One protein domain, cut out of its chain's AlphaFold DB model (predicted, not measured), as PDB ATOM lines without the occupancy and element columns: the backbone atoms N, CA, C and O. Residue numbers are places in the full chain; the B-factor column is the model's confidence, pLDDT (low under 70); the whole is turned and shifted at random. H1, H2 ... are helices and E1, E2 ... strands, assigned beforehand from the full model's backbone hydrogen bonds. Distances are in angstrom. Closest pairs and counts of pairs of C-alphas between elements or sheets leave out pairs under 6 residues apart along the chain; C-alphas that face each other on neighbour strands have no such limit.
ATOM      1  N   VAL A 186     -32.190 -19.408   8.420       91.31
ATOM      2  CA  VAL A 186     -30.931 -18.660   8.280       91.31
ATOM      3  C   VAL A 186     -30.711 -18.283   6.816       91.31
ATOM      4  O   VAL A 186     -30.923 -19.108   5.927       91.31
ATOM      5  N   GLY A 187     -30.272 -17.048   6.566       90.56
ATOM      6  CA  GLY A 187     -29.755 -16.623   5.265       90.56
ATOM      7  C   GLY A 187     -28.248 -16.862   5.178       90.56
ATOM      8  O   GLY A 187     -27.504 -16.414   6.046       90.56
ATOM      9  N   ILE A 188     -27.801 -17.559   4.134       91.00
ATOM     10  CA  ILE A 188     -26.398 -17.885   3.856       91.00
ATOM     11  C   ILE A 188     -26.027 -17.288   2.495       91.00
ATOM     12  O   ILE A 188     -26.747 -17.469   1.516       91.00
ATOM     13  N   GLY A 189     -24.890 -16.605   2.415       89.62
ATOM     14  CA  GLY A 189     -24.251 -16.222   1.151       89.62
ATOM     15  C   GLY A 189     -22.793 -16.677   1.121       89.62
ATOM     16  O   GLY A 189     -22.298 -17.199   2.120       89.62
ATOM     17  N   ALA A 190     -22.081 -16.400   0.025       89.44
ATOM     18  CA  ALA A 190     -20.672 -16.780  -0.180       89.44
ATOM     19  C   ALA A 190     -19.714 -16.426   0.981       89.44
ATOM     20  O   ALA A 190     -18.707 -17.093   1.191       89.44
ATOM     21  N   CYS A 191     -20.045 -15.411   1.785       91.19
ATOM     22  CA  CYS A 191     -19.291 -15.022   2.979       91.19
ATOM     23  C   CYS A 191     -19.464 -15.937   4.217       91.19
ATOM     24  O   CYS A 191     -18.880 -15.633   5.254       91.19
ATOM     25  N   ASN A 192     -20.283 -16.996   4.155       90.38
ATOM     26  CA  ASN A 192     -20.555 -17.969   5.233       90.38
ATOM     27  C   ASN A 192     -21.051 -17.411   6.587       90.38
ATOM     28  O   ASN A 192     -21.104 -18.135   7.583       90.38
ATOM     29  N   HIS A 193     -21.497 -16.156   6.639       91.12
ATOM     30  CA  HIS A 193     -22.181 -15.615   7.812       91.12
ATOM     31  C   HIS A 193     -23.563 -16.266   7.974       91.12
ATOM     32  O   HIS A 193     -24.391 -16.207   7.069       91.12
ATOM     33  N   LYS A 194     -23.795 -16.886   9.137       90.31
ATOM     34  CA  LYS A 194     -24.991 -17.680   9.495       90.31
ATOM     35  C   LYS A 194     -25.801 -17.063  10.648       90.31
ATOM     36  O   LYS A 194     -26.712 -17.690  11.176       90.31
ATOM     37  N   GLN A 195     -25.454 -15.848  11.072       89.94
ATOM     38  CA  GLN A 195     -26.016 -15.162  12.246       89.94
ATOM     39  C   GLN A 195     -27.190 -14.215  11.899       89.94
ATOM     40  O   GLN A 195     -27.539 -13.329  12.682       89.94
ATOM     41  N   VAL A 196     -27.773 -14.371  10.705       92.62
ATOM     42  CA  VAL A 196     -28.847 -13.529  10.160       92.62
ATOM     43  C   VAL A 196     -29.984 -14.424   9.674       92.62
ATOM     44  O   VAL A 196     -29.752 -15.389   8.943       92.62
ATOM     45  N   CYS A 197     -31.220 -14.110  10.060       92.44
ATOM     46  CA  CYS A 197     -32.364 -14.939   9.702       92.44
ATOM     47  C   CYS A 197     -32.802 -14.766   8.239       92.44
ATOM     48  O   CYS A 197     -32.544 -13.732   7.604       92.44
ATOM     49  N   GLY A 198     -33.531 -15.760   7.725       88.81
ATOM     50  CA  GLY A 198     -34.129 -15.729   6.386       88.81
ATOM     51  C   GLY A 198     -34.964 -14.465   6.156       88.81
ATOM     52  O   GLY A 198     -34.735 -13.744   5.188       88.81
ATOM     53  N   THR A 199     -35.842 -14.119   7.103       89.06
ATOM     54  CA  THR A 199     -36.721 -12.936   7.036       89.06
ATOM     55  C   THR A 199     -35.957 -11.610   6.941       89.06
ATOM     56  O   THR A 199     -36.302 -10.771   6.111       89.06
ATOM     57  N   CYS A 200     -34.891 -11.411   7.727       91.00
ATOM     58  CA  CYS A 200     -34.065 -10.198   7.624       91.00
ATOM     59  C   CYS A 200     -33.303 -10.145   6.298       91.00
ATOM     60  O   CYS A 200     -33.181  -9.079   5.699       91.00
ATOM     61  N   THR A 201     -32.838 -11.296   5.810       90.31
ATOM     62  CA  THR A 201     -32.121 -11.386   4.531       90.31
ATOM     63  C   THR A 201     -33.046 -11.122   3.338       90.31
ATOM     64  O   THR A 201     -32.641 -10.448   2.391       90.31
ATOM     65  N   LEU A 202     -34.305 -11.578   3.402       87.62
ATOM     66  CA  LEU A 202     -35.351 -11.183   2.457       87.62
ATOM     67  C   LEU A 202     -35.635  -9.681   2.530       87.62
ATOM     68  O   LEU A 202     -35.663  -9.029   1.491       87.62
ATOM     69  N   ARG A 203     -35.835  -9.124   3.734       88.69
ATOM     70  CA  ARG A 203     -36.215  -7.713   3.898       88.69
ATOM     71  C   ARG A 203     -35.118  -6.783   3.371       88.69
ATOM     72  O   ARG A 203     -35.429  -5.866   2.623       88.69
ATOM     73  N   LEU A 204     -33.842  -7.055   3.658       88.75
ATOM     74  CA  LEU A 204     -32.723  -6.285   3.093       88.75
ATOM     75  C   LEU A 204     -32.762  -6.251   1.554       88.75
ATOM     76  O   LEU A 204     -32.642  -5.178   0.971       88.75
ATOM     77  N   ARG A 205     -33.020  -7.389   0.895       86.81
ATOM     78  CA  ARG A 205     -33.063  -7.483  -0.576       86.81
ATOM     79  C   ARG A 205     -34.312  -6.878  -1.204       86.81
ATOM     80  O   ARG A 205     -34.210  -6.152  -2.179       86.81
ATOM     81  N   LEU A 206     -35.490  -7.204  -0.677       83.81
ATOM     82  CA  LEU A 206     -36.774  -6.905  -1.322       83.81
ATOM     83  C   LEU A 206     -37.377  -5.564  -0.889       83.81
ATOM     84  O   LEU A 206     -38.174  -4.994  -1.627       83.81
ATOM     85  N   CYS A 207     -37.004  -5.073   0.294       84.44
ATOM     86  CA  CYS A 207     -37.590  -3.884   0.917       84.44
ATOM     87  C   CYS A 207     -36.596  -2.713   1.046       84.44
ATOM     88  O   CYS A 207     -37.016  -1.601   1.359       84.44
ATOM     89  N   TYR A 208     -35.293  -2.952   0.835       85.31
ATOM     90  CA  TYR A 208     -34.227  -1.938   0.914       85.31
ATOM     91  C   TYR A 208     -33.233  -1.979  -0.273       85.31
ATOM     92  O   TYR A 208     -32.310  -1.167  -0.303       85.31
ATOM     93  N   ASP A 209     -33.384  -2.921  -1.219       85.44
ATOM     94  CA  ASP A 209     -32.443  -3.222  -2.324       85.44
ATOM     95  C   ASP A 209     -30.961  -3.320  -1.887       85.44
ATOM     96  O   ASP A 209     -30.022  -2.892  -2.560       85.44
ATOM     97  N   ARG A 210     -30.737  -3.885  -0.693       87.75
ATOM     98  CA  ARG A 210     -29.414  -4.144  -0.116       87.75
ATOM     99  C   ARG A 210     -29.027  -5.600  -0.331       87.75
ATOM    100  O   ARG A 210     -29.591  -6.515   0.271       87.75
ATOM    101  N   GLN A 211     -28.042  -5.805  -1.201       87.75
ATOM    102  CA  GLN A 211     -27.490  -7.124  -1.524       87.75
ATOM    103  C   GLN A 211     -26.202  -7.440  -0.744       87.75
ATOM    104  O   GLN A 211     -25.649  -8.527  -0.895       87.75
ATOM    105  N   ASP A 212     -25.728  -6.529   0.107       91.12
ATOM    106  CA  ASP A 212     -24.558  -6.704   0.964       91.12
ATOM    107  C   ASP A 212     -24.849  -7.508   2.244       91.12
ATOM    108  O   ASP A 212     -25.936  -7.462   2.821       91.12
ATOM    109  N   CYS A 213     -23.851  -8.257   2.716       90.62
ATOM    110  CA  CYS A 213     -23.906  -8.921   4.015       90.62
ATOM    111  C   CYS A 213     -23.888  -7.879   5.153       90.62
ATOM    112  O   CYS A 213     -22.915  -7.129   5.247       90.62
ATOM    113  N   PRO A 214     -24.852  -7.871   6.095       89.62
ATOM    114  CA  PRO A 214     -24.887  -6.874   7.168       89.62
ATOM    115  C   PRO A 214     -23.739  -7.004   8.188       89.62
ATOM    116  O   PRO A 214     -23.571  -6.113   9.015       89.62
ATOM    117  N   LEU A 215     -22.946  -8.086   8.145       90.81
ATOM    118  CA  LEU A 215     -21.818  -8.311   9.060       90.81
ATOM    119  C   LEU A 215     -20.461  -7.940   8.444       90.81
ATOM    120  O   LEU A 215     -19.678  -7.244   9.085       90.81
ATOM    121  N   CYS A 216     -20.180  -8.363   7.205       91.81
ATOM    122  CA  CYS A 216     -18.891  -8.110   6.541       91.81
ATOM    123  C   CYS A 216     -18.955  -7.160   5.332       91.81
ATOM    124  O   CYS A 216     -17.922  -6.897   4.724       91.81
ATOM    125  N   LYS A 217     -20.143  -6.661   4.961       91.06
ATOM    126  CA  LYS A 217     -20.404  -5.788   3.796       91.06
ATOM    127  C   LYS A 217     -20.015  -6.362   2.424       91.06
ATOM    128  O   LYS A 217     -20.081  -5.647   1.429       91.06
ATOM    129  N   ALA A 218     -19.659  -7.646   2.342       90.69
ATOM    130  CA  ALA A 218     -19.426  -8.326   1.070       90.69
ATOM    131  C   ALA A 218     -20.709  -8.351   0.221       90.69
ATOM    132  O   ALA A 218     -21.787  -8.639   0.742       90.69
ATOM    133  N   GLU A 219     -20.582  -8.079  -1.078       90.31
ATOM    134  CA  GLU A 219     -21.678  -8.147  -2.047       90.31
ATOM    135  C   GLU A 219     -22.112  -9.608  -2.255       90.31
ATOM    136  O   GLU A 219     -21.319 -10.455  -2.668       90.31
ATOM    137  N   LEU A 220     -23.378  -9.922  -1.971       87.12
ATOM    138  CA  LEU A 220     -23.933 -11.267  -2.108       87.12
ATOM    139  C   LEU A 220     -24.919 -11.300  -3.284       87.12
ATOM    140  O   LEU A 220     -26.111 -11.038  -3.123       87.12
ATOM    141  N   LYS A 221     -24.420 -11.638  -4.476       86.75
ATOM    142  CA  LYS A 221     -25.237 -11.770  -5.702       86.75
ATOM    143  C   LYS A 221     -26.271 -12.896  -5.597       86.75
ATOM    144  O   LYS A 221     -27.392 -12.769  -6.087       86.75
ATOM    145  N   GLU A 222     -25.904 -13.966  -4.897       87.38
ATOM    146  CA  GLU A 222     -26.762 -15.112  -4.608       87.38
ATOM    147  C   GLU A 222     -26.848 -15.362  -3.093       87.38
ATOM    148  O   GLU A 222     -25.882 -15.129  -2.360       87.38
ATOM    149  N   VAL A 223     -28.007 -15.831  -2.622       89.00
ATOM    150  CA  VAL A 223     -28.259 -16.216  -1.221       89.00
ATOM    151  C   VAL A 223     -29.113 -17.480  -1.163       89.00
ATOM    152  O   VAL A 223     -30.092 -17.618  -1.894       89.00
ATOM    153  N   ILE A 224     -28.778 -18.366  -0.228       89.06
ATOM    154  CA  ILE A 224     -29.547 -19.553   0.137       89.06
ATOM    155  C   ILE A 224     -30.235 -19.284   1.475       89.06
ATOM    156  O   ILE A 224     -29.580 -18.926   2.452       89.06
ATOM    157  N   ILE A 225     -31.548 -19.486   1.543       89.81
ATOM    158  CA  ILE A 225     -32.299 -19.505   2.800       89.81
ATOM    159  C   ILE A 225     -32.537 -20.962   3.188       89.81
ATOM    160  O   ILE A 225     -33.071 -21.746   2.400       89.81
ATOM    161  N   ALA A 226     -32.129 -21.322   4.402       88.88
ATOM    162  CA  ALA A 226     -32.155 -22.689   4.905       88.88
ATOM    163  C   ALA A 226     -32.848 -22.780   6.274       88.88
ATOM    164  O   ALA A 226     -32.708 -21.857   7.080       88.88
ATOM    165  N   PRO A 227     -33.561 -23.882   6.585       88.38
ATOM    166  CA  PRO A 227     -34.092 -24.094   7.923       88.38
ATOM    167  C   PRO A 227     -32.926 -24.312   8.893       88.38
ATOM    168  O   PRO A 227     -31.975 -25.043   8.578       88.38
ATOM    169  N   TRP A 228     -32.997 -23.683  10.066       87.06
ATOM    170  CA  TRP A 228     -31.939 -23.812  11.059       87.06
ATOM    171  C   TRP A 228     -31.803 -25.257  11.556       87.06
ATOM    172  O   TRP A 228     -32.775 -26.004  11.690       87.06
ATOM    173  N   ARG A 229     -30.552 -25.648  11.797       85.44
ATOM    174  CA  ARG A 229     -30.134 -26.946  12.329       85.44
ATOM    175  C   ARG A 229     -28.712 -26.825  12.893       85.44
ATOM    176  O   ARG A 229     -27.945 -26.025  12.353       85.44
ATOM    177  N   PRO A 230     -28.314 -27.623  13.902       80.88
ATOM    178  CA  PRO A 230     -26.964 -27.547  14.467       80.88
ATOM    179  C   PRO A 230     -25.857 -27.815  13.431       80.88
ATOM    180  O   PRO A 230     -24.855 -27.110  13.400       80.88
ATOM    181  N   GLN A 231     -26.065 -28.775  12.524       83.12
ATOM    182  CA  GLN A 231     -25.178 -29.073  11.393       83.12
ATOM    183  C   GLN A 231     -25.693 -28.406  10.103       83.12
ATOM    184  O   GLN A 231     -26.140 -29.066   9.160       83.12
ATOM    185  N   LEU A 232     -25.693 -27.070  10.079       85.12
ATOM    186  CA  LEU A 232     -26.037 -26.280   8.892       85.12
ATOM    187  C   LEU A 232     -24.816 -26.193   7.949       85.12
ATOM    188  O   LEU A 232     -23.798 -25.639   8.376       85.12
ATOM    189  N   PRO A 233     -24.882 -26.694   6.694       85.94
ATOM    190  CA  PRO A 233     -23.746 -26.675   5.769       85.94
ATOM    191  C   PRO A 233     -23.259 -25.261   5.433       85.94
ATOM    192  O   PRO A 233     -23.972 -24.275   5.623       85.94
ATOM    193  N   ASP A 234     -22.018 -25.151   4.969       90.38
ATOM    194  CA  ASP A 234     -21.457 -23.918   4.405       90.38
ATOM    195  C   ASP A 234     -21.855 -23.741   2.933       90.38
ATOM    196  O   ASP A 234     -22.273 -24.689   2.268       90.38
ATOM    197  N   TRP A 235     -21.692 -22.523   2.418       89.12
ATOM    198  CA  TRP A 235     -21.974 -22.133   1.035       89.12
ATOM    199  C   TRP A 235     -21.401 -23.123   0.008       89.12
ATOM    200  O   TRP A 235     -22.142 -23.646  -0.818       89.12
ATOM    201  N   GLN A 236     -20.118 -23.475   0.142       87.88
ATOM    202  CA  GLN A 236     -19.427 -24.420  -0.747       87.88
ATOM    203  C   GLN A 236     -20.079 -25.811  -0.784       87.88
ATOM    204  O   GLN A 236     -20.093 -26.457  -1.829       87.88
ATOM    205  N   ALA A 237     -20.656 -26.276   0.328       86.56
ATOM    206  CA  ALA A 237     -21.346 -27.564   0.368       86.56
ATOM    207  C   ALA A 237     -22.693 -27.516  -0.374       86.56
ATOM    208  O   ALA A 237     -23.113 -28.521  -0.937       86.56
ATOM    209  N   PHE A 238     -23.354 -26.354  -0.425       84.94
ATOM    210  CA  PHE A 238     -24.539 -26.153  -1.261       84.94
ATOM    211  C   PHE A 238     -24.192 -25.918  -2.743       84.94
ATOM    212  O   PHE A 238     -24.946 -26.360  -3.605       84.94
ATOM    213  N   GLU A 239     -23.053 -25.286  -3.058       84.75
ATOM    214  CA  GLU A 239     -22.537 -25.185  -4.438       84.75
ATOM    215  C   GLU A 239     -22.204 -26.564  -5.025       84.75
ATOM    216  O   GLU A 239     -22.509 -26.836  -6.185       84.75
ATOM    217  N   GLN A 240     -21.618 -27.452  -4.213       86.25
ATOM    218  CA  GLN A 240     -21.325 -28.842  -4.585       86.25
ATOM    219  C   GLN A 240     -22.590 -29.705  -4.733       86.25
ATOM    220  O   GLN A 240     -22.571 -30.680  -5.482       86.25
ATOM    221  N   HIS A 241     -23.685 -29.336  -4.059       83.25
ATOM    222  CA  HIS A 241     -24.952 -30.072  -4.044       83.25
ATOM    223  C   HIS A 241     -26.156 -29.225  -4.507       83.25
ATOM    224  O   HIS A 241     -27.091 -28.963  -3.734       83.25
ATOM    225  N   PRO A 242     -26.201 -28.813  -5.790       79.88
ATOM    226  CA  PRO A 242     -27.302 -28.017  -6.329       79.88
ATOM    227  C   PRO A 242     -28.649 -28.763  -6.314       79.88
ATOM    228  O   PRO A 242     -29.702 -28.130  -6.394       79.88
ATOM    229  N   GLU A 243     -28.664 -30.094  -6.167       79.31
ATOM    230  CA  GLU A 243     -29.888 -30.882  -5.997       79.31
ATOM    231  C   GLU A 243     -30.563 -30.672  -4.630       79.31
ATOM    232  O   GLU A 243     -31.752 -30.977  -4.477       79.31
ATOM    233  N   TRP A 244     -29.844 -30.116  -3.645       81.00
ATOM    234  CA  TRP A 244     -30.418 -29.680  -2.367       81.00
ATOM    235  C   TRP A 244     -31.124 -28.331  -2.485       81.00
ATOM    236  O   TRP A 244     -31.892 -27.981  -1.597       81.00
ATOM    237  N   LEU A 245     -30.923 -27.573  -3.563       79.12
ATOM    238  CA  LEU A 245     -31.511 -26.246  -3.712       79.12
ATOM    239  C   LEU A 245     -32.800 -26.283  -4.540       79.12
ATOM    240  O   LEU A 245     -32.935 -26.997  -5.536       79.12
ATOM    241  N   ALA A 246     -33.785 -25.491  -4.135       73.56
ATOM    242  CA  ALA A 246     -34.916 -25.101  -4.960       73.56
ATOM    243  C   ALA A 246     -34.658 -23.681  -5.484       73.56
ATOM    244  O   ALA A 246     -34.532 -22.739  -4.699       73.56
ATOM    245  N   ARG A 247     -34.566 -23.526  -6.812       65.81
ATOM    246  CA  ARG A 247     -34.473 -22.206  -7.453       65.81
ATOM    247  C   ARG A 247     -35.737 -21.402  -7.172       65.81
ATOM    248  O   ARG A 247     -36.831 -21.878  -7.474       65.81
ATOM    249  N   SER A 248     -35.587 -20.173  -6.683       64.06
ATOM    250  CA  SER A 248     -36.639 -19.176  -6.864       64.06
ATOM    251  C   SER A 248     -36.775 -18.834  -8.351       64.06
ATOM    252  O   SER A 248     -35.811 -18.909  -9.116       64.06
ATOM    253  N   ALA A 249     -37.982 -18.466  -8.770       52.53
ATOM    254  CA  ALA A 249     -38.285 -18.107 -10.146       52.53
ATOM    255  C   ALA A 249     -39.001 -16.753 -10.193       52.53
ATOM    256  O   ALA A 249     -40.169 -16.652  -9.827       52.53
ATOM    257  N   LYS A 250     -38.304 -15.736 -10.715       56.84
ATOM    258  CA  LYS A 250     -38.836 -14.447 -11.204       56.84
ATOM    259  C   LYS A 250     -39.506 -13.485 -10.201       56.84
ATOM    260  O   LYS A 250     -39.681 -12.332 -10.566       56.84
ATOM    261  N   TRP A 251     -39.873 -13.899  -8.986       62.44
ATOM    262  CA  TRP A 251     -40.603 -13.040  -8.029       62.44
ATOM    263  C   TRP A 251     -39.716 -12.198  -7.092       62.44
ATOM    264  O   TRP A 251     -40.235 -11.357  -6.365       62.44
ATOM    265  N   ALA A 252     -38.396 -12.404  -7.104       57.22
ATOM    266  CA  ALA A 252     -37.434 -11.715  -6.243       57.22
ATOM    267  C   ALA A 252     -36.326 -11.036  -7.063       57.22
ATOM    268  O   ALA A 252     -35.916 -11.556  -8.102       57.22
ATOM    269  N   HIS A 253     -35.805  -9.915  -6.557       53.50
ATOM    270  CA  HIS A 253     -34.578  -9.304  -7.070       53.50
ATOM    271  C   HIS A 253     -33.351 -10.067  -6.533       53.50
ATOM    272  O   HIS A 253     -33.208 -10.273  -5.325       53.50
ATOM    273  N   GLY A 254     -32.468 -10.491  -7.444       58.34
ATOM    274  CA  GLY A 254     -31.303 -11.334  -7.146       58.34
ATOM    275  C   GLY A 254     -31.623 -12.833  -7.010       58.34
ATOM    276  O   GLY A 254     -32.775 -13.241  -6.850       58.34
ATOM    277  N   SER A 255     -30.588 -13.675  -7.079       70.44
ATOM    278  CA  SER A 255     -30.739 -15.135  -6.997       70.44
ATOM    279  C   SER A 255     -30.987 -15.592  -5.559       70.44
ATOM    280  O   SER A 255     -30.050 -15.803  -4.785       70.44
ATOM    281  N   ILE A 256     -32.258 -15.770  -5.202       80.69
ATOM    282  CA  ILE A 256     -32.651 -16.398  -3.936       80.69
ATOM    283  C   ILE A 256     -32.898 -17.893  -4.170       80.69
ATOM    284  O   ILE A 256     -33.651 -18.293  -5.058       80.69
ATOM    285  N   TRP A 257     -32.277 -18.725  -3.346       83.50
ATOM    286  CA  TRP A 257     -32.426 -20.176  -3.350       83.50
ATOM    287  C   TRP A 257     -33.012 -20.634  -2.010       83.50
ATOM    288  O   TRP A 257     -32.711 -20.050  -0.970       83.50
ATOM    289  N   ALA A 258     -33.833 -21.683  -2.013       83.56
ATOM    290  CA  ALA A 258     -34.370 -22.282  -0.789       83.56
ATOM    291  C   ALA A 258     -33.815 -23.699  -0.590       83.56
ATOM    292  O   ALA A 258     -33.828 -24.505  -1.520       83.56
ATOM    293  N   ASP A 259     -33.356 -24.018   0.618       82.25
ATOM    294  CA  ASP A 259     -32.892 -25.360   0.981       82.25
ATOM    295  C   ASP A 259     -34.063 -26.360   0.980       82.25
ATOM    296  O   ASP A 259     -35.036 -26.235   1.729       82.25
ATOM    297  N   ARG A 260     -33.954 -27.390   0.143       77.75
ATOM    298  CA  ARG A 260     -34.911 -28.491  -0.038       77.75
ATOM    299  C   ARG A 260     -34.678 -29.604   0.992       77.75
ATOM    300  O   ARG A 260     -34.764 -30.794   0.670       77.75
ATOM    301  N   TRP A 261     -34.349 -29.213   2.223       67.12
ATOM    302  CA  TRP A 261     -33.874 -30.097   3.283       67.12
ATOM    303  C   TRP A 261     -34.838 -31.259   3.566       67.12
ATOM    304  O   TRP A 261     -36.061 -31.097   3.639       67.12
ATOM    305  N   ARG A 262     -34.278 -32.462   3.740       66.81
ATOM    306  CA  ARG A 262     -35.037 -33.704   3.924       66.81
ATOM    307  C   ARG A 262     -35.182 -34.066   5.401       66.81
ATOM    308  O   ARG A 262     -34.218 -34.480   6.036       66.81
ATOM    309  N   ARG A 263     -36.425 -34.071   5.891       52.62
ATOM    310  CA  ARG A 263     -36.848 -34.834   7.078       52.62
ATOM    311  C   ARG A 263     -37.898 -35.859   6.630       52.62
ATOM    312  O   ARG A 263     -38.982 -35.476   6.207       52.62
ATOM    313  N   GLY A 264     -37.570 -37.154   6.661       52.50
ATOM    314  CA  GLY A 264     -38.526 -38.229   6.328       52.50
ATOM    315  C   GLY A 264     -38.861 -38.417   4.836       52.50
ATOM    316  O   GLY A 264     -40.007 -38.691   4.491       52.50
ATOM    317  N   GLY A 265     -37.885 -38.272   3.934       43.59
ATOM    318  CA  GLY A 265     -37.945 -38.842   2.574       43.59
ATOM    319  C   GLY A 265     -38.802 -38.137   1.509       43.59
ATOM    320  O   GLY A 265     -38.634 -38.441   0.332       43.59
ATOM    321  N   ARG A 266     -39.668 -37.170   1.851       47.12
ATOM    322  CA  ARG A 266     -40.394 -36.353   0.854       47.12
ATOM    323  C   ARG A 266     -39.705 -35.013   0.584       47.12
ATOM    324  O   ARG A 266     -39.236 -34.348   1.503       47.12
ATOM    325  N   LEU A 267     -39.661 -34.623  -0.693       48.34
ATOM    326  CA  LEU A 267     -39.094 -33.354  -1.160       48.34
ATOM    327  C   LEU A 267     -40.021 -32.199  -0.752       48.34
ATOM    328  O   LEU A 267     -41.076 -31.998  -1.348       48.34
ATOM    329  N   SER A 268     -39.637 -31.459   0.284       54.56
ATOM    330  CA  SER A 268     -40.437 -30.366   0.834       54.56
ATOM    331  C   SER A 268     -40.120 -29.041   0.134       54.56
ATOM    332  O   SER A 268     -39.141 -28.384   0.474       54.56
ATOM    333  N   SER A 269     -40.989 -28.596  -0.780       67.06
ATOM    334  CA  SER A 269     -40.975 -27.219  -1.309       67.06
ATOM    335  C   SER A 269     -41.517 -26.177  -0.318       67.06
ATOM    336  O   SER A 269     -41.579 -25.000  -0.661       67.06
ATOM    337  N   ARG A 270     -41.911 -26.589   0.901       77.50
ATOM    338  CA  ARG A 270     -42.605 -25.744   1.892       77.50
ATOM    339  C   ARG A 270     -41.887 -24.422   2.134       77.50
ATOM    340  O   ARG A 270     -42.496 -23.396   1.894       77.50
ATOM    341  N   LEU A 271     -40.587 -24.452   2.446       78.75
ATOM    342  CA  LEU A 271     -39.798 -23.239   2.680       78.75
ATOM    343  C   LEU A 271     -39.862 -22.258   1.497       78.75
ATOM    344  O   LEU A 271     -40.062 -21.071   1.712       78.75
ATOM    345  N   LEU A 272     -39.772 -22.730   0.247       77.31
ATOM    346  CA  LEU A 272     -39.905 -21.848  -0.918       77.31
ATOM    347  C   LEU A 272     -41.306 -21.219  -0.994       77.31
ATOM    348  O   LEU A 272     -41.413 -20.022  -1.253       77.31
ATOM    349  N   HIS A 273     -42.359 -21.994  -0.728       78.69
ATOM    350  CA  HIS A 273     -43.722 -21.464  -0.663       78.69
ATOM    351  C   HIS A 273     -43.924 -20.513   0.522       78.69
ATOM    352  O   HIS A 273     -44.595 -19.507   0.368       78.69
ATOM    353  N   ASP A 274     -43.328 -20.770   1.682       81.00
ATOM    354  CA  ASP A 274     -43.451 -19.916   2.867       81.00
ATOM    355  C   ASP A 274     -42.725 -18.574   2.670       81.00
ATOM    356  O   ASP A 274     -43.241 -17.528   3.063       81.00
ATOM    357  N   LEU A 275     -41.584 -18.579   1.972       79.25
ATOM    358  CA  LEU A 275     -40.889 -17.366   1.534       79.25
ATOM    359  C   LEU A 275     -41.705 -16.603   0.475       79.25
ATOM    360  O   LEU A 275     -41.843 -15.388   0.590       79.25
ATOM    361  N   GLN A 276     -42.311 -17.300  -0.497       79.81
ATOM    362  CA  GLN A 276     -43.240 -16.697  -1.467       79.81
ATOM    363  C   GLN A 276     -44.428 -16.029  -0.765       79.81
ATOM    364  O   GLN A 276     -44.667 -14.843  -0.979       79.81
ATOM    365  N   ARG A 277     -45.115 -16.764   0.117       81.44
ATOM    366  CA  ARG A 277     -46.272 -16.312   0.902       81.44
ATOM    367  C   ARG A 277     -45.975 -15.041   1.692       81.44
ATOM    368  O   ARG A 277     -46.692 -14.060   1.544       81.44
ATOM    369  N   ARG A 278     -44.872 -15.005   2.451       79.44
ATOM    370  CA  ARG A 278     -44.453 -13.811   3.219       79.44
ATOM    371  C   ARG A 278     -44.229 -12.573   2.348       79.44
ATOM    372  O   ARG A 278     -44.356 -11.463   2.846       79.44
ATOM    373  N   THR A 279     -43.898 -12.754   1.071       79.06
ATOM    374  CA  THR A 279     -43.626 -11.666   0.113       79.06
ATOM    375  C   THR A 279     -44.785 -11.391  -0.855       79.06
ATOM    376  O   THR A 279     -44.684 -10.504  -1.702       79.06
ATOM    377  N   ALA A 280     -45.893 -12.127  -0.729       82.44
ATOM    378  CA  ALA A 280     -47.069 -11.999  -1.576       82.44
ATOM    379  C   ALA A 280     -47.779 -10.649  -1.380       82.44
ATOM    380  O   ALA A 280     -47.931 -10.161  -0.261       82.44
ATOM    381  N   LEU A 281     -48.305 -10.084  -2.470       85.25
ATOM    382  CA  LEU A 281     -49.238  -8.951  -2.446       85.25
ATOM    383  C   LEU A 281     -50.651  -9.427  -2.072       85.25
ATOM    384  O   LEU A 281     -51.580  -9.362  -2.873       85.25
ATOM    385  N   ALA A 282     -50.795  -9.958  -0.862       85.25
ATOM    386  CA  ALA A 282     -52.033 -10.527  -0.341       85.25
ATOM    387  C   ALA A 282     -52.624  -9.686   0.799       85.25
ATOM    388  O   ALA A 282     -51.961  -8.822   1.378       85.25
ATOM    389  N   CYS A 283     -53.899  -9.923   1.107       84.75
ATOM    390  CA  CYS A 283     -54.605  -9.225   2.172       84.75
ATOM    391  C   CYS A 283     -54.462  -9.969   3.502       84.75
ATOM    392  O   CYS A 283     -55.034 -11.041   3.666       84.75
ATOM    393  N   ALA A 284     -53.813  -9.349   4.491       81.62
ATOM    394  CA  ALA A 284     -53.612  -9.922   5.826       81.62
ATOM    395  C   ALA A 284     -54.905 -10.283   6.602       81.62
ATOM    396  O   ALA A 284     -54.820 -10.893   7.664       81.62
ATOM    397  N   VAL A 285     -56.090  -9.906   6.101       83.75
ATOM    398  CA  VAL A 285     -57.392 -10.167   6.739       83.75
ATOM    399  C   VAL A 285     -58.109 -11.374   6.122       83.75
ATOM    400  O   VAL A 285     -58.538 -12.249   6.871       83.75
ATOM    401  N   CYS A 286     -58.240 -11.461   4.790       84.56
ATOM    402  CA  CYS A 286     -58.886 -12.612   4.135       84.56
ATOM    403  C   CYS A 286     -57.914 -13.709   3.680       84.56
ATOM    404  O   CYS A 286     -58.310 -14.867   3.581       84.56
ATOM    405  N   ASP A 287     -56.663 -13.348   3.390       82.81
ATOM    406  CA  ASP A 287     -55.602 -14.241   2.928       82.81
ATOM    407  C   ASP A 287     -54.300 -13.979   3.716       82.81
ATOM    408  O   ASP A 287     -53.286 -13.565   3.147       82.81
ATOM    409  N   PRO A 288     -54.294 -14.225   5.045       77.44
ATOM    410  CA  PRO A 288     -53.071 -14.171   5.853       77.44
ATOM    411  C   PRO A 288     -52.049 -15.240   5.432       77.44
ATOM    412  O   PRO A 288     -50.895 -15.195   5.853       77.44
ATOM    413  N   GLY A 289     -52.474 -16.216   4.620       72.69
ATOM    414  CA  GLY A 289     -51.615 -17.222   4.020       72.69
ATOM    415  C   GLY A 289     -50.857 -16.723   2.794       72.69
ATOM    416  O   GLY A 289     -49.812 -17.282   2.504       72.69
ATOM    417  N   GLY A 290     -51.321 -15.701   2.073       76.00
ATOM    418  CA  GLY A 290     -50.741 -15.316   0.785       76.00
ATOM    419  C   GLY A 290     -50.924 -16.369  -0.314       76.00
ATOM    420  O   GLY A 290     -50.050 -16.517  -1.171       76.00
ATOM    421  N   GLU A 291     -52.016 -17.137  -0.273       76.31
ATOM    422  CA  GLU A 291     -52.330 -18.185  -1.253       76.31
ATOM    423  C   GLU A 291     -52.918 -17.627  -2.563       76.31
ATOM    424  O   GLU A 291     -52.788 -18.262  -3.613       76.31
ATOM    425  N   ALA A 292     -53.509 -16.427  -2.528       79.62
ATOM    426  CA  ALA A 292     -54.130 -15.739  -3.660       79.62
ATOM    427  C   ALA A 292     -53.546 -14.316  -3.865       79.62
ATOM    428  O   ALA A 292     -54.253 -13.318  -3.697       79.62
ATOM    429  N   PRO A 293     -52.257 -14.185  -4.247       81.00
ATOM    430  CA  PRO A 293     -51.602 -12.891  -4.441       81.00
ATOM    431  C   PRO A 293     -52.281 -12.024  -5.512       81.00
ATOM    432  O   PRO A 293     -52.533 -12.467  -6.635       81.00
ATOM    433  N   LEU A 294     -52.499 -10.747  -5.193       83.25
ATOM    434  CA  LEU A 294     -53.022  -9.744  -6.118       83.25
ATOM    435  C   LEU A 294     -51.911  -9.218  -7.039       83.25
ATOM    436  O   LEU A 294     -50.788  -8.958  -6.615       83.25
ATOM    437  N   ALA A 295     -52.241  -8.995  -8.313       82.00
ATOM    438  CA  ALA A 295     -51.259  -8.612  -9.333       82.00
ATOM    439  C   ALA A 295     -50.685  -7.184  -9.188       82.00
ATOM    440  O   ALA A 295     -49.653  -6.884  -9.784       82.00
ATOM    441  N   ARG A 296     -51.346  -6.284  -8.440       84.69
ATOM    442  CA  ARG A 296     -50.934  -4.877  -8.266       84.69
ATOM    443  C   ARG A 296     -51.219  -4.368  -6.854       84.69
ATOM    444  O   ARG A 296     -52.244  -4.703  -6.264       84.69
ATOM    445  N   ARG A 297     -50.354  -3.473  -6.359       86.81
ATOM    446  CA  ARG A 297     -50.494  -2.794  -5.053       86.81
ATOM    447  C   ARG A 297     -51.796  -1.981  -4.945       86.81
ATOM    448  O   ARG A 297     -52.433  -1.981  -3.900       86.81
ATOM    449  N   GLU A 298     -52.236  -1.360  -6.036       87.44
ATOM    450  CA  GLU A 298     -53.511  -0.625  -6.118       87.44
ATOM    451  C   GLU A 298     -54.727  -1.524  -5.858       87.44
ATOM    452  O   GLU A 298     -55.624  -1.150  -5.108       87.44
ATOM    453  N   HIS A 299     -54.731  -2.740  -6.418       88.44
ATOM    454  CA  HIS A 299     -55.829  -3.688  -6.231       88.44
ATOM    455  C   HIS A 299     -55.935  -4.123  -4.759       88.44
ATOM    456  O   HIS A 299     -57.040  -4.346  -4.277       88.44
ATOM    457  N   LEU A 300     -54.813  -4.188  -4.027       87.75
ATOM    458  CA  LEU A 300     -54.800  -4.457  -2.585       87.75
ATOM    459  C   LEU A 300     -55.431  -3.308  -1.779       87.75
ATOM    460  O   LEU A 300     -56.194  -3.574  -0.854       87.75
ATOM    461  N   LEU A 301     -55.173  -2.045  -2.146       88.12
ATOM    462  CA  LEU A 301     -55.815  -0.885  -1.507       88.12
ATOM    463  C   LEU A 301     -57.336  -0.903  -1.696       88.12
ATOM    464  O   LEU A 301     -58.071  -0.744  -0.722       88.12
ATOM    465  N   VAL A 302     -57.797  -1.126  -2.932       89.94
ATOM    466  CA  VAL A 302     -59.229  -1.198  -3.264       89.94
ATOM    467  C   VAL A 302     -59.883  -2.384  -2.554       89.94
ATOM    468  O   VAL A 302     -60.869  -2.199  -1.848       89.94
ATOM    469  N   HIS A 303     -59.290  -3.577  -2.642       90.50
ATOM    470  CA  HIS A 303     -59.813  -4.784  -2.002       90.50
ATOM    471  C   HIS A 303     -59.968  -4.633  -0.481       90.50
ATOM    472  O   HIS A 303     -61.025  -4.953   0.056       90.50
ATOM    473  N   VAL A 304     -58.957  -4.110   0.225       89.19
ATOM    474  CA  VAL A 304     -59.030  -3.913   1.686       89.19
ATOM    475  C   VAL A 304     -60.115  -2.892   2.063       89.19
ATOM    476  O   VAL A 304     -60.795  -3.066   3.078       89.19
ATOM    477  N   GLN A 305     -60.338  -1.877   1.220       89.94
ATOM    478  CA  GLN A 305     -61.391  -0.881   1.418       89.94
ATOM    479  C   GLN A 305     -62.797  -1.426   1.125       89.94
ATOM    480  O   GLN A 305     -63.720  -1.142   1.884       89.94
ATOM    481  N   GLU A 306     -62.977  -2.219   0.069       90.75
ATOM    482  CA  GLU A 306     -64.291  -2.731  -0.351       90.75
ATOM    483  C   GLU A 306     -64.720  -3.995   0.407       90.75
ATOM    484  O   GLU A 306     -65.872  -4.095   0.827       90.75
ATOM    485  N   ALA A 307     -63.812  -4.953   0.618       88.69
ATOM    486  CA  ALA A 307     -64.130  -6.237   1.250       88.69
ATOM    487  C   ALA A 307     -64.134  -6.183   2.787       88.69
ATOM    488  O   ALA A 307     -64.763  -7.028   3.430       88.69
ATOM    489  N   HIS A 308     -63.425  -5.220   3.388       88.69
ATOM    490  CA  HIS A 308     -63.254  -5.132   4.846       88.69
ATOM    491  C   HIS A 308     -63.577  -3.757   5.446       88.69
ATOM    492  O   HIS A 308     -63.642  -3.640   6.668       88.69
ATOM    493  N   GLY A 309     -63.772  -2.709   4.634       87.19
ATOM    494  CA  GLY A 309     -63.969  -1.339   5.128       87.19
ATOM    495  C   GLY A 309     -62.722  -0.709   5.763       87.19
ATOM    496  O   GLY A 309     -62.808   0.379   6.332       87.19
ATOM    497  N   LEU A 310     -61.566  -1.375   5.682       90.38
ATOM    498  CA  LEU A 310     -60.301  -0.931   6.270       90.38
ATOM    499  C   LEU A 310     -59.469  -0.158   5.236       90.38
ATOM    500  O   LEU A 310     -59.759  -0.164   4.043       90.38
ATOM    501  N   ARG A 311     -58.398   0.513   5.661       88.38
ATOM    502  CA  ARG A 311     -57.487   1.238   4.758       88.38
ATOM    503  C   ARG A 311     -56.031   0.963   5.115       88.38
ATOM    504  O   ARG A 311     -55.691   0.915   6.291       88.38
ATOM    505  N   LEU A 312     -55.166   0.825   4.114       88.94
ATOM    506  CA  LEU A 312     -53.708   0.771   4.292       88.94
ATOM    507  C   LEU A 312     -53.093   2.150   4.009       88.94
ATOM    508  O   LEU A 312     -53.668   2.947   3.261       88.94
ATOM    509  N   CYS A 313     -51.912   2.424   4.565       88.62
ATOM    510  CA  CYS A 313     -51.147   3.621   4.212       88.62
ATOM    511  C   CYS A 313     -50.515   3.471   2.820       88.62
ATOM    512  O   CYS A 313     -49.745   2.538   2.575       88.62
ATOM    513  N   SER A 314     -50.819   4.404   1.914       85.56
ATOM    514  CA  SER A 314     -50.273   4.415   0.554       85.56
ATOM    515  C   SER A 314     -48.759   4.614   0.536       85.56
ATOM    516  O   SER A 314     -48.095   3.947  -0.248       85.56
ATOM    517  N   LEU A 315     -48.207   5.451   1.421       87.06
ATOM    518  CA  LEU A 315     -46.760   5.688   1.522       87.06
ATOM    519  C   LEU A 315     -46.015   4.417   1.955       87.06
ATOM    520  O   LEU A 315     -45.092   3.987   1.267       87.06
ATOM    521  N   CYS A 316     -46.474   3.749   3.019       86.06
ATOM    522  CA  CYS A 316     -45.904   2.471   3.467       86.06
ATOM    523  C   CYS A 316     -45.972   1.385   2.382       86.06
ATOM    524  O   CYS A 316     -45.013   0.634   2.196       86.06
ATOM    525  N   LEU A 317     -47.081   1.315   1.635       86.50
ATOM    526  CA  LEU A 317     -47.238   0.365   0.531       86.50
ATOM    527  C   LEU A 317     -46.423   0.752  -0.717       86.50
ATOM    528  O   LEU A 317     -46.059  -0.132  -1.488       86.50
ATOM    529  N   GLN A 318     -46.119   2.033  -0.946       84.56
ATOM    530  CA  GLN A 318     -45.278   2.497  -2.057       84.56
ATOM    531  C   GLN A 318     -43.791   2.249  -1.777       84.56
ATOM    532  O   GLN A 318     -43.133   1.579  -2.573       84.56
ATOM    533  N   GLU A 319     -43.289   2.681  -0.619       80.19
ATOM    534  CA  GLU A 319     -41.893   2.473  -0.206       80.19
ATOM    535  C   GLU A 319     -41.560   0.991   0.022       80.19
ATOM    536  O   GLU A 319     -40.422   0.580  -0.170       80.19
ATOM    537  N   GLY A 320     -42.540   0.163   0.409       77.31
ATOM    538  CA  GLY A 320     -42.385  -1.297   0.464       77.31
ATOM    539  C   GLY A 320     -41.401  -1.809   1.523       77.31
ATOM    540  O   GLY A 320     -40.925  -2.936   1.417       77.31
ATOM    541  N   ARG A 321     -41.096  -0.998   2.547       80.50
ATOM    542  CA  ARG A 321     -40.089  -1.295   3.592       80.50
ATOM    543  C   ARG A 321     -40.498  -2.416   4.563       80.50
ATOM    544  O   ARG A 321     -39.660  -2.940   5.301       80.50
ATOM    545  N   LEU A 322     -41.783  -2.758   4.543       83.25
ATOM    546  CA  LEU A 322     -42.438  -3.868   5.233       83.25
ATOM    547  C   LEU A 322     -43.046  -4.799   4.178       83.25
ATOM    548  O   LEU A 322     -43.415  -4.341   3.093       83.25
ATOM    549  N   PHE A 323     -43.195  -6.088   4.487       84.75
ATOM    550  CA  PHE A 323     -43.908  -6.985   3.575       84.75
ATOM    551  C   PHE A 323     -45.414  -6.652   3.537       84.75
ATOM    552  O   PHE A 323     -45.944  -6.144   4.526       84.75
ATOM    553  N   PRO A 324     -46.151  -6.947   2.446       83.94
ATOM    554  CA  PRO A 324     -47.557  -6.537   2.325       83.94
ATOM    555  C   PRO A 324     -48.467  -7.107   3.423       83.94
ATOM    556  O   PRO A 324     -49.388  -6.425   3.868       83.94
ATOM    557  N   LEU A 325     -48.163  -8.318   3.905       84.38
ATOM    558  CA  LEU A 325     -48.847  -8.971   5.028       84.38
ATOM    559  C   LEU A 325     -48.488  -8.385   6.411       84.38
ATOM    560  O   LEU A 325     -49.187  -8.653   7.382       84.38
ATOM    561  N   GLU A 326     -47.421  -7.586   6.514       86.31
ATOM    562  CA  GLU A 326     -46.999  -6.896   7.746       86.31
ATOM    563  C   GLU A 326     -47.594  -5.479   7.865       86.31
ATOM    564  O   GLU A 326     -47.403  -4.809   8.881       86.31
ATOM    565  N   LEU A 327     -48.301  -4.992   6.837       86.25
ATOM    566  CA  LEU A 327     -48.880  -3.650   6.830       86.25
ATOM    567  C   LEU A 327     -50.128  -3.571   7.719       86.25
ATOM    568  O   LEU A 327     -51.109  -4.287   7.519       86.25
ATOM    569  N   GLN A 328     -50.122  -2.630   8.663       85.25
ATOM    570  CA  GLN A 328     -51.270  -2.365   9.527       85.25
ATOM    571  C   GLN A 328     -52.466  -1.825   8.723       85.25
ATOM    572  O   GLN A 328     -52.368  -0.805   8.037       85.25
ATOM    573  N   ALA A 329     -53.616  -2.488   8.861       87.94
ATOM    574  CA  ALA A 329     -54.894  -2.025   8.335       87.94
ATOM    575  C   ALA A 329     -55.619  -1.138   9.362       87.94
ATOM    576  O   ALA A 329     -55.815  -1.523  10.515       87.94
ATOM    577  N   PHE A 330     -56.026   0.057   8.935       87.75
ATOM    578  CA  PHE A 330     -56.677   1.069   9.766       87.75
ATOM    579  C   PHE A 330     -58.205   1.035   9.585       87.75
ATOM    580  O   PHE A 330     -58.671   1.006   8.445       87.75
ATOM    581  N   PRO A 331     -59.006   1.088  10.666       88.69
ATOM    582  CA  PRO A 331     -60.467   0.975  10.592       88.69
ATOM    583  C   PRO A 331     -61.189   2.271  10.195       88.69
ATOM    584  O   PRO A 331     -62.407   2.274  10.049       88.69
TER     585      PRO A 331
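This is residues 186 to 331 of the 965 residues of an uncharacterized protein of Chlorella variabilis (UniProt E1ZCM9). The domain has two lobes set end to end along its longest axis. The first is a small twisted sheet of four strands with H1 and H3 over one face and H2 grazing it; the second holds H4 and H5 amid the unnamed stretches 280 to 296 and 320 to 331. The printed part has 146 residues, with five named helices and four named strands in the order E1 H1 E2 H2 E3 E4 H3 H4 H5; under half of the residues are in these elements. The sheet is mixed, in the order E1 E2 E4 E3, and the class is mixed, helices and strands. The whole is compact, with a radius of gyration of the C-alphas of 16.8 A, and spans 51 by 37 by 26 A.

Start at E1, residues 186 to 188, an edge strand antiparallel to E2, residues 222 to 227; N 186 and O 226 are 2.8 A apart, within hydrogen-bond range. E4, residues 255 to 259, is the parallel neighbour of E2, with N 225 and O 257 at 2.8 A, within hydrogen-bond range. E3, residues 245 to 247, is the other edge strand and forms a hairpin with E4, with N 246 and O 258 at 2.8 A. From edge to edge the strands' lines turn by 81 degrees. H1, residues 198 to 208, and H3, residues 270 to 279, are on the same face of this sheet, making two layers, helices on one face of a sheet. H1 has a height over the sheet of 10.1 A and lies over E1 and E2, along the strands, at 6 degrees to E2 on the local plane; its closest C-alphas to E1 are Gly 198 and Gly 187, 4.6 A. H3, at a height of 10.0 A, lies over E4 and only just over E2, where 3 of its C-alphas fall; it runs slantwise to the strands, only just, at 32 degrees to E4 on the local plane. Its closest C-alphas to E4 are Leu 272 and Ala 258, 5.6 A. H1 and H3 are near each other, with 10 pairs of C-alphas within 10 A. H2, residues 235 to 240, only grazes the sheet with residues 235 to 239; for instance, the C-alphas of Trp 235 and Ile 188 are 6.8 A apart. H4, residues 297 to 308, and H5, residues 314 to 319, are not on the sheet. They are close but not clearly touching, with C-alphas 297 and 317 closest at 7.2 A, and run opposite ways at a shallow tilt of 34 degrees, only just short of steep. H5 is also close to H1 but not clearly touching, with C-alphas 319 and 207 closest at 7.8 A. In all five helices every O i to N i+4 pair is within hydrogen-bond range.

Find C-alpha 186 at (-30.931, -18.660, 8.280), where E1 begins. H1 then measures 14.8 A from first to last C-alpha, E2 17.1 A and E4 13.1 A; the shorter H2 and E3 come between E2 and E4. H3 begins at C-alpha 270, (-42.605, -25.744, 1.892), and runs 14.2 A. H4 runs 16.3 A, and H5 ends at C-alpha 319, (-41.893, 2.473, -0.206).

The two C-alphas farthest apart are those of Gln 240 and Gly 309, 51.7 A. The printed part has no cut; its long links are H1 to E2 and H3 to H4. The mean pLDDT of the printed part is 82.2, and residues 247 to 254 and 261 to 269 are under 70.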